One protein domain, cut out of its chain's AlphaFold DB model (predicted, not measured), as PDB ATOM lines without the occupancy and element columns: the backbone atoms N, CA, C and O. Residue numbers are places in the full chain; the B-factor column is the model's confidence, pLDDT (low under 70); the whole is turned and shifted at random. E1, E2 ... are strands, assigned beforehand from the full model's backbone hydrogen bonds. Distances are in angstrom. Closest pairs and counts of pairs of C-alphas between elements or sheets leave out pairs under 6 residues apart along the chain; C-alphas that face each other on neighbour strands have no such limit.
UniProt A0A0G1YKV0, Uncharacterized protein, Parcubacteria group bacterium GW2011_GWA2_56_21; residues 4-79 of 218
ATOM      1  N   TRP A   4     177.044 182.895 172.017       80.12
ATOM      2  CA  TRP A   4     176.734 183.825 173.101       80.12
ATOM      3  C   TRP A   4     177.437 185.162 172.870       80.12
ATOM      4  O   TRP A   4     178.651 185.192 172.695       80.12
ATOM      5  N   VAL A   5     176.673 186.252 172.899       82.25
ATOM      6  CA  VAL A   5     177.197 187.620 173.034       82.25
ATOM      7  C   VAL A   5     177.484 187.893 174.511       82.25
ATOM      8  O   VAL A   5     178.521 188.436 174.867       82.25
ATOM      9  N   GLU A   6     176.591 187.424 175.382       82.69
ATOM     10  CA  GLU A   6     176.737 187.436 176.830       82.69
ATOM     11  C   GLU A   6     176.420 186.035 177.352       82.69
ATOM     12  O   GLU A   6     175.299 185.529 177.208       82.69
ATOM     13  N   ARG A   7     177.419 185.378 177.945       82.38
ATOM     14  CA  ARG A   7     177.236 184.033 178.499       82.38
ATOM     15  C   ARG A   7     176.239 184.056 179.666       82.38
ATOM     16  O   ARG A   7     176.212 185.040 180.410       82.38
ATOM     17  N   PRO A   8     175.472 182.967 179.873       87.25
ATOM     18  CA  PRO A   8     174.615 182.834 181.040       87.25
ATOM     19  C   PRO A   8     175.386 183.041 182.341       87.25
ATOM     20  O   PRO A   8     176.330 182.313 182.634       87.25
ATOM     21  N   ARG A   9     174.955 184.021 183.135       87.88
ATOM     22  CA  ARG A   9     175.446 184.240 184.500       87.88
ATOM     23  C   ARG A   9     174.287 184.298 185.475       87.88
ATOM     24  O   ARG A   9     173.213 184.787 185.127       87.88
ATOM     25  N   TYR A  10     174.534 183.856 186.702       90.12
ATOM     26  CA  TYR A  10     173.600 183.989 187.810       90.12
ATOM     27  C   TYR A  10     174.090 185.046 188.798       90.12
ATOM     28  O   TYR A  10     175.191 184.937 189.334       90.12
ATOM     29  N   ASP A  11     173.254 186.047 189.047       91.50
ATOM     30  CA  ASP A  11     173.443 187.034 190.101       91.50
ATOM     31  C   ASP A  11     172.659 186.597 191.347       91.50
ATOM     32  O   ASP A  11     171.435 186.439 191.312       91.50
ATOM     33  N   ARG A  12     173.379 186.383 192.454       87.94
ATOM     34  CA  ARG A  12     172.800 185.937 193.729       87.94
ATOM     35  C   ARG A  12     172.013 187.033 194.442       87.94
ATOM     36  O   ARG A  12     171.050 186.699 195.128       87.94
ATOM     37  N   GLU A  13     172.400 188.297 194.294       92.25
ATOM     38  CA  GLU A  13     171.750 189.424 194.971       92.25
ATOM     39  C   GLU A  13     170.389 189.700 194.340       92.25
ATOM     40  O   GLU A  13     169.367 189.744 195.024       92.25
ATOM     41  N   THR A  14     170.360 189.798 193.011       91.50
ATOM     42  CA  THR A  14     169.126 190.062 192.256       91.50
ATOM     43  C   THR A  14     168.354 188.791 191.900       91.50
ATOM     44  O   THR A  14     167.268 188.869 191.324       91.50
ATOM     45  N   ARG A  15     168.909 187.611 192.214       90.50
ATOM     46  CA  ARG A  15     168.381 186.274 191.877       90.50
ATOM     47  C   ARG A  15     168.004 186.148 190.398       90.50
ATOM     48  O   ARG A  15     167.036 185.473 190.053       90.50
ATOM     49  N   THR A  16     168.775 186.797 189.532       92.56
ATOM     50  CA  THR A  16     168.500 186.903 188.098       92.56
ATOM     51  C   THR A  16     169.538 186.116 187.304       92.56
ATOM     52  O   THR A  16     170.729 186.157 187.603       92.56
ATOM     53  N   ILE A  17     169.079 185.400 186.276       92.00
ATOM     54  CA  ILE A  17     169.948 184.797 185.264       92.00
ATOM     55  C   ILE A  17     169.904 185.695 184.028       92.00
ATOM     56  O   ILE A  17     168.820 185.995 183.530       92.00
ATOM     57  N   SER A  18     171.063 186.127 183.537       92.38
ATOM     58  CA  SER A  18     171.179 186.992 182.353       92.38
ATOM     59  C   SER A  18     172.039 186.330 181.286       92.38
ATOM     60  O   SER A  18     173.068 185.739 181.613       92.38
ATOM     61  N   PHE A  19     171.600 186.415 180.030       91.38
ATOM     62  CA  PHE A  19     172.298 185.896 178.856       91.38
ATOM     63  C   PHE A  19     171.821 186.609 177.588       91.38
ATOM     64  O   PHE A  19     170.679 187.064 177.519       91.38
ATOM     65  N   SER A  20     172.662 186.620 176.557       90.75
ATOM     66  CA  SER A  20     172.286 187.041 175.206       90.75
ATOM     67  C   SER A  20     173.106 186.294 174.159       90.75
ATOM     68  O   SER A  20     174.271 185.951 174.370       90.75
ATOM     69  N   GLY A  21     172.502 185.991 173.015       87.56
ATOM     70  CA  GLY A  21     173.169 185.221 171.974       87.56
ATOM     71  C   GLY A  21     172.421 185.228 170.655       87.56
ATOM     72  O   GLY A  21     171.288 185.696 170.566       87.56
ATOM     73  N   ILE A  22     173.078 184.687 169.636       83.75
ATOM     74  CA  ILE A  22     172.568 184.556 168.275       83.75
ATOM     75  C   ILE A  22     172.584 183.090 167.845       83.75
ATOM     76  O   ILE A  22     173.395 182.290 168.314       83.75
ATOM     77  N   ILE A  23     171.705 182.735 166.913       83.50
ATOM     78  CA  ILE A  23     171.746 181.448 166.215       83.50
ATOM     79  C   ILE A  23     172.143 181.757 164.769       83.50
ATOM     80  O   ILE A  23     171.301 182.255 164.018       83.50
ATOM     81  N   PRO A  24     173.410 181.528 164.368       75.31
ATOM     82  CA  PRO A  24     173.849 181.786 163.000       75.31
ATOM     83  C   PRO A  24     172.996 181.016 161.986       75.31
ATOM     84  O   PRO A  24     172.763 179.820 162.151       75.31
ATOM     85  N   GLY A  25     172.521 181.703 160.944       80.06
ATOM     86  CA  GLY A  25     171.585 181.137 159.961       80.06
ATOM     87  C   GLY A  25     170.118 181.129 160.411       80.06
ATOM     88  O   GLY A  25     169.241 180.807 159.613       80.06
ATOM     89  N   GLY A  26     169.837 181.552 161.646       82.75
ATOM     90  CA  GLY A  26     168.495 181.643 162.203       82.75
ATOM     91  C   GLY A  26     167.978 180.316 162.747       82.75
ATOM     92  O   GLY A  26     168.687 179.315 162.836       82.75
ATOM     93  N   PHE A  27     166.713 180.324 163.158       84.19
ATOM     94  CA  PHE A  27     166.044 179.166 163.730       84.19
ATOM     95  C   PHE A  27     164.605 179.080 163.222       84.19
ATOM     96  O   PHE A  27     163.911 180.091 163.140       84.19
ATOM     97  N   LEU A  28     164.159 177.864 162.906       87.00
ATOM     98  CA  LEU A  28     162.790 177.570 162.498       87.00
ATOM     99  C   LEU A  28     162.319 176.301 163.219       87.00
ATOM    100  O   LEU A  28     162.993 175.273 163.162       87.00
ATOM    101  N   GLY A  29     161.156 176.359 163.871       89.12
ATOM    102  CA  GLY A  29     160.535 175.211 164.539       89.12
ATOM    103  C   GLY A  29     160.552 175.290 166.068       89.12
ATOM    104  O   GLY A  29     160.354 176.355 166.643       89.12
ATOM    105  N   THR A  30     160.730 174.144 166.734       88.88
ATOM    106  CA  THR A  30     160.767 174.019 168.206       88.88
ATOM    107  C   THR A  30     162.132 173.522 168.658       88.88
ATOM    108  O   THR A  30     162.669 172.576 168.087       88.88
ATOM    109  N   GLY A  31     162.711 174.176 169.660       84.00
ATOM    110  CA  GLY A  31     164.072 173.900 170.097       84.00
ATOM    111  C   GLY A  31     164.326 174.396 171.512       84.00
ATOM    112  O   GLY A  31     163.614 175.257 172.027       84.00
ATOM    113  N   GLN A  32     165.346 173.825 172.145       82.62
ATOM    114  CA  GLN A  32     165.792 174.234 173.470       82.62
ATOM    115  C   GLN A  32     166.817 175.364 173.339       82.62
ATOM    116  O   GLN A  32     167.844 175.188 172.687       82.62
ATOM    117  N   LEU A  33     166.550 176.504 173.979       78.38
ATOM    118  CA  LEU A  33     167.468 177.653 173.994       78.38
ATOM    119  C   LEU A  33     168.460 177.593 175.158       78.38
ATOM    120  O   LEU A  33     169.621 177.958 175.008       78.38
ATOM    121  N   LEU A  34     167.998 177.128 176.320       80.94
ATOM    122  CA  LEU A  34     168.776 177.084 177.552       80.94
ATOM    123  C   LEU A  34     168.370 175.864 178.381       80.94
ATOM    124  O   LEU A  34     167.185 175.548 178.489       80.94
ATOM    125  N   LYS A  35     169.359 175.206 178.986       83.38
ATOM    126  CA  LYS A  35     169.166 174.195 180.027       83.38
ATOM    127  C   LYS A  35     169.679 174.767 181.339       83.38
ATOM    128  O   LYS A  35     170.805 175.249 181.393       83.38
ATOM    129  N   LEU A  36     168.854 174.708 182.377       84.44
ATOM    130  CA  LEU A  36     169.217 175.134 183.725       84.44
ATOM    131  C   LEU A  36     169.167 173.932 184.658       84.44
ATOM    132  O   LEU A  36     168.166 173.217 184.697       84.44
ATOM    133  N   THR A  37     170.233 173.742 185.428       85.12
ATOM    134  CA  THR A  37     170.286 172.753 186.504       85.12
ATOM    135  C   THR A  37     170.167 173.494 187.827       85.12
ATOM    136  O   THR A  37     170.990 174.351 188.139       85.12
ATOM    137  N   LEU A  38     169.121 173.189 188.593       84.50
ATOM    138  CA  LEU A  38     168.812 173.855 189.855       84.50
ATOM    139  C   LEU A  38     168.919 172.853 191.004       84.50
ATOM    140  O   LEU A  38     168.492 171.706 190.875       84.50
ATOM    141  N   LYS A  39     169.450 173.305 192.140       83.62
ATOM    142  CA  LYS A  39     169.483 172.542 193.389       83.62
ATOM    143  C   LYS A  39     168.586 173.229 194.413       83.62
ATOM    144  O   LYS A  39     168.809 174.393 194.733       83.62
ATOM    145  N   ALA A  40     167.581 172.518 194.915       85.88
ATOM    146  CA  ALA A  40     166.750 173.008 196.009       85.88
ATOM    147  C   ALA A  40     167.507 172.880 197.342       85.88
ATOM    148  O   ALA A  40     168.051 171.818 197.644       85.88
ATOM    149  N   GLU A  41     167.543 173.957 198.128       84.56
ATOM    150  CA  GLU A  41     168.173 173.970 199.461       84.56
ATOM    151  C   GLU A  41     167.168 173.708 200.592       84.56
ATOM    152  O   GLU A  41     167.547 173.234 201.660       84.56
ATOM    153  N   ALA A  42     165.885 173.982 200.352       86.94
ATOM    154  CA  ALA A  42     164.796 173.756 201.291       86.94
ATOM    155  C   ALA A  42     163.500 173.431 200.540       86.94
ATOM    156  O   ALA A  42     163.361 173.745 199.354       86.94
ATOM    157  N   ALA A  43     162.546 172.822 201.246       89.75
ATOM    158  CA  ALA A  43     161.195 172.638 200.734       89.75
ATOM    159  C   ALA A  43     160.500 173.997 200.537       89.75
ATOM    160  O   ALA A  43     160.703 174.930 201.316       89.75
ATOM    161  N   GLY A  44     159.668 174.098 199.507       92.31
ATOM    162  CA  GLY A  44     158.931 175.309 199.172       92.31
ATOM    163  C   GLY A  44     158.644 175.428 197.680       92.31
ATOM    164  O   GLY A  44     158.965 174.546 196.885       92.31
ATOM    165  N   SER A  45     158.051 176.552 197.298       91.31
ATOM    166  CA  SER A  45     157.733 176.862 195.905       91.31
ATOM    167  C   SER A  45     158.595 178.013 195.403       91.31
ATOM    168  O   SER A  45     158.796 179.006 196.103       91.31
ATOM    169  N   ALA A  46     159.068 177.904 194.167       91.31
ATOM    170  CA  ALA A  46     159.793 178.953 193.468       91.31
ATOM    171  C   ALA A  46     159.204 179.147 192.069       91.31
ATOM    172  O   ALA A  46     158.860 178.181 191.390       91.31
ATOM    173  N   ALA A  47     159.100 180.395 191.624       92.06
ATOM    174  CA  ALA A  47     158.699 180.716 190.261       92.06
ATOM    175  C   ALA A  47     159.941 181.059 189.437       92.06
ATOM    176  O   ALA A  47     160.692 181.964 189.799       92.06
ATOM    177  N   LEU A  48     160.133 180.375 188.311       92.88
ATOM    178  CA  LEU A  48     161.039 180.822 187.266       92.88
ATOM    179  C   LEU A  48     160.223 181.619 186.249       92.88
ATOM    180  O   LEU A  48     159.324 181.082 185.601       92.88
ATOM    181  N   SER A  49     160.510 182.909 186.128       94.31
ATOM    182  CA  SER A  49     159.805 183.802 185.212       94.31
ATOM    183  C   SER A  49     160.770 184.654 184.407       94.31
ATOM    184  O   SER A  49     161.889 184.927 184.832       94.31
ATOM    185  N   PHE A  50     160.298 185.106 183.251       94.25
ATOM    186  CA  PHE A  50     161.023 186.044 182.408       94.25
ATOM    187  C   PHE A  50     160.682 187.479 182.794       94.25
ATOM    188  O   PHE A  50     159.526 187.801 183.084       94.25
ATOM    189  N   ASP A  51     161.679 188.354 182.733       93.56
ATOM    190  CA  ASP A  51     161.453 189.788 182.814       93.56
ATOM    191  C   ASP A  51     160.876 190.283 181.484       93.56
ATOM    192  O   ASP A  51     161.573 190.326 180.470       93.56
ATOM    193  N   ARG A  52     159.596 190.662 181.483       90.88
ATOM    194  CA  ARG A  52     158.882 191.087 180.269       90.88
ATOM    195  C   ARG A  52     159.436 192.363 179.638       90.88
ATOM    196  O   ARG A  52     159.162 192.604 178.472       90.88
ATOM    197  N   THR A  53     160.167 193.178 180.393       89.81
ATOM    198  CA  THR A  53     160.733 194.437 179.887       89.81
ATOM    199  C   THR A  53     162.130 194.253 179.308       89.81
ATOM    200  O   THR A  53     162.542 195.030 178.454       89.81
ATOM    201  N   ARG A  54     162.847 193.213 179.753       91.25
ATOM    202  CA  ARG A  54     164.233 192.936 179.349       91.25
ATOM    203  C   ARG A  54     164.387 191.720 178.437       91.25
ATOM    204  O   ARG A  54     165.462 191.519 177.885       91.25
ATOM    205  N   THR A  55     163.346 190.906 178.279       93.88
ATOM    206  CA  THR A  55     163.378 189.732 177.399       93.88
ATOM    207  C   THR A  55     162.933 190.125 176.000       93.88
ATOM    208  O   THR A  55     161.757 190.411 175.782       93.88
ATOM    209  N   THR A  56     163.865 190.107 175.053       93.25
ATOM    210  CA  THR A  56     163.607 190.396 173.640       93.25
ATOM    211  C   THR A  56     164.183 189.297 172.754       93.25
ATOM    212  O   THR A  56     165.154 188.626 173.101       93.25
ATOM    213  N   VAL A  57     163.547 189.089 171.604       92.94
ATOM    214  CA  VAL A  57     164.017 188.196 170.541       92.94
ATOM    215  C   VAL A  57     163.989 188.993 169.246       92.94
ATOM    216  O   VAL A  57     163.124 189.849 169.067       92.94
ATOM    217  N   TYR A  58     164.940 188.726 168.358       92.06
ATOM    218  CA  TYR A  58     165.065 189.404 167.073       92.06
ATOM    219  C   TYR A  58     165.096 188.376 165.946       92.06
ATOM    220  O   TYR A  58     165.640 187.279 166.106       92.06
ATOM    221  N   GLN A  59     164.514 188.731 164.804       91.75
ATOM    222  CA  GLN A  59     164.604 187.937 163.589       91.75
ATOM    223  C   GLN A  59     166.048 187.904 163.083       91.75
ATOM    224  O   GLN A  59     166.783 188.889 163.167       91.75
ATOM    225  N   ASN A  60     166.443 186.771 162.503       86.44
ATOM    226  CA  ASN A  60     167.737 186.647 161.845       86.44
ATOM    227  C   ASN A  60     167.699 187.338 160.470       86.44
ATOM    228  O   ASN A  60     167.446 186.695 159.452       86.44
ATOM    229  N   GLY A  61     167.925 188.651 160.459       83.56
ATOM    230  CA  GLY A  61     167.983 189.494 159.267       83.56
ATOM    231  C   GLY A  61     168.929 190.686 159.470       83.56
ATOM    232  O   GLY A  61     169.331 190.951 160.602       83.56
ATOM    233  N   PRO A  62     169.291 191.404 158.393       78.69
ATOM    234  CA  PRO A  62     170.273 192.492 158.446       78.69
ATOM    235  C   PRO A  62     169.856 193.640 159.376       78.69
ATOM    236  O   PRO A  62     170.711 194.266 159.992       78.69
ATOM    237  N   ASP A  63     168.551 193.866 159.517       87.50
ATOM    238  CA  ASP A  63     168.002 194.998 160.270       87.50
ATOM    239  C   ASP A  63     167.689 194.655 161.736       87.50
ATOM    240  O   ASP A  63     167.293 195.530 162.502       87.50
ATOM    241  N   GLY A  64     167.845 193.382 162.136       84.19
ATOM    242  CA  GLY A  64     167.589 192.934 163.508       84.19
ATOM    243  C   GLY A  64     166.180 193.274 164.004       84.19
ATOM    244  O   GLY A  64     166.026 193.828 165.088       84.19
ATOM    245  N   THR A  65     165.145 192.982 163.215       92.25
ATOM    246  CA  THR A  65     163.751 193.310 163.559       92.25
ATOM    247  C   THR A  65     163.296 192.569 164.827       92.25
ATOM    248  O   THR A  65     163.460 191.349 164.890       92.25
ATOM    249  N   PRO A  66     162.701 193.247 165.831       93.00
ATOM    250  CA  PRO A  66     162.145 192.580 167.010       93.00
ATOM    251  C   PRO A  66     161.030 191.592 166.649       93.00
ATOM    252  O   PRO A  66     160.135 191.917 165.872       93.00
ATOM    253  N   GLU A  67     161.050 190.413 167.267       92.81
ATOM    254  CA  GLU A  67     160.023 189.379 167.130       92.81
ATOM    255  C   GLU A  67     159.145 189.333 168.396       92.81
ATOM    256  O   GLU A  67     159.678 189.245 169.509       92.81
ATOM    257  N   PRO A  68     157.806 189.373 168.274       92.00
ATOM    258  CA  PRO A  68     156.913 189.245 169.420       92.00
ATOM    259  C   PRO A  68     157.096 187.919 170.175       92.00
ATOM    260  O   PRO A  68     157.039 186.833 169.604       92.00
ATOM    261  N   THR A  69     157.238 187.994 171.500       91.75
ATOM    262  CA  THR A  69     157.428 186.814 172.358       91.75
ATOM    263  C   THR A  69     156.225 186.545 173.251       91.75
ATOM    264  O   THR A  69     155.681 187.459 173.868       91.75
ATOM    265  N   THR A  70     155.881 185.268 173.428       93.12
ATOM    266  CA  THR A  70     154.968 184.828 174.494       93.12
ATOM    267  C   THR A  70     155.767 184.189 175.623       93.12
ATOM    268  O   THR A  70     156.309 183.097 175.467       93.12
ATOM    269  N   LEU A  71     155.824 184.858 176.774       93.38
ATOM    270  CA  LEU A  71     156.612 184.422 177.927       93.38
ATOM    271  C   LEU A  71     155.720 183.719 178.953       93.38
ATOM    272  O   LEU A  71     154.692 184.262 179.369       93.38
ATOM    273  N   ARG A  72     156.125 182.521 179.378       93.50
ATOM    274  CA  ARG A  72     155.427 181.726 180.396       93.50
ATOM    275  C   ARG A  72     156.327 181.514 181.603       93.50
ATOM    276  O   ARG A  72     157.518 181.262 181.447       93.50
ATOM    277  N   SER A  73     155.738 181.603 182.790       93.69
ATOM    278  CA  SER A  73     156.421 181.274 184.039       93.69
ATOM    279  C   SER A  73     156.277 179.786 184.345       93.69
ATOM    280  O   SER A  73     155.241 179.186 184.056       93.69
ATOM    281  N   LEU A  74     157.301 179.213 184.965       92.94
ATOM    282  CA  LEU A  74     157.313 177.847 185.469       92.94
ATOM    283  C   LEU A  74     157.291 177.880 186.998       92.94
ATOM    284  O   LEU A  74     158.154 178.497 187.616       92.94
ATOM    285  N   MET A  75     156.317 177.205 187.605       93.75
ATOM    286  CA  MET A  75     156.294 176.974 189.050       93.75
ATOM    287  C   MET A  75     157.046 175.685 189.367       93.75
ATOM    288  O   MET A  75     156.729 174.627 188.829       93.75
ATOM    289  N   LEU A  76     158.035 175.785 190.244       91.88
ATOM    290  CA  LEU A  76     158.818 174.676 190.767       91.88
ATOM    291  C   LEU A  76     158.410 174.454 192.220       91.88
ATOM    292  O   LEU A  76     158.458 175.387 193.019       91.88
ATOM    293  N   ASN A  77     158.034 173.229 192.565       91.81
ATOM    294  CA  ASN A  77     157.735 172.841 193.938       91.81
ATOM    295  C   ASN A  77     158.805 171.853 194.392       91.81
ATOM    296  O   ASN A  77     158.985 170.803 193.777       91.81
ATOM    297  N   ALA A  78     159.537 172.225 195.434       89.75
ATOM    298  CA  ALA A  78     160.502 171.376 196.102       89.75
ATOM    299  C   ALA A  78     159.868 170.839 197.384       89.75
ATOM    300  O   ALA A  78     159.386 171.599 198.223       89.75
ATOM    301  N   GLU A  79     159.896 169.528 197.549       87.62
ATOM    302  CA  GLU A  79     159.481 168.869 198.781       87.62
ATOM    303  C   GLU A  79     160.716 168.399 199.546       87.62
ATOM    304  O   GLU A  79     161.805 168.257 198.979       87.62
TER     305      GLU A  79
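This is residues 4 to 79 of the 218 residues of an uncharacterized protein of Parcubacteria group bacterium GW2011_GWA2_56_21 (UniProt A0A0G1YKV0). What shape is it? With little regular structure, it is two separate hairpins, E1-E2 and E3-E4, joined by a long loop, while residues 49 to 73 loop from E3 to the rod's far end and back. What makes it up? The 76 printed residues have four strands, E1 to E4, in two antiparallel pairs, and no named helix: all strand, with 25 residues in strands. It is loose, radius of gyration of the C-alphas 14.9 A, spanning 47 by 24 by 21 A, only just a rod.

Where does it begin? E1, residues 4 to 11, spans 17.6 A from C-alpha 4 (176.734, 183.825, 173.101); E2, residues 16 to 22, spans 20.4 A. What follows? E3 is residues 44 to 48, and E4, residues 74 to 78, ends at C-alpha 78 (160.502, 171.376, 196.102).

Which strands pair? Hairpin E1 and E2 is antiparallel at 174 degrees; N 9 and O 18, 3.0 A apart, are within hydrogen-bond range. Hairpin E3 and E4 is antiparallel at 156 degrees, with N 46 and O 76 within range at 2.8 A. Which stay apart? E1 and E2 are each apart from E3 and E4.

How large? The farthest C-alphas, Pro 62 and Glu 79, are 48.0 A apart. Any cut or low confidence? The printed part has no cut, links E2 to E3 and E3 to E4 are long, and no printed residue is under 70 in pLDDT.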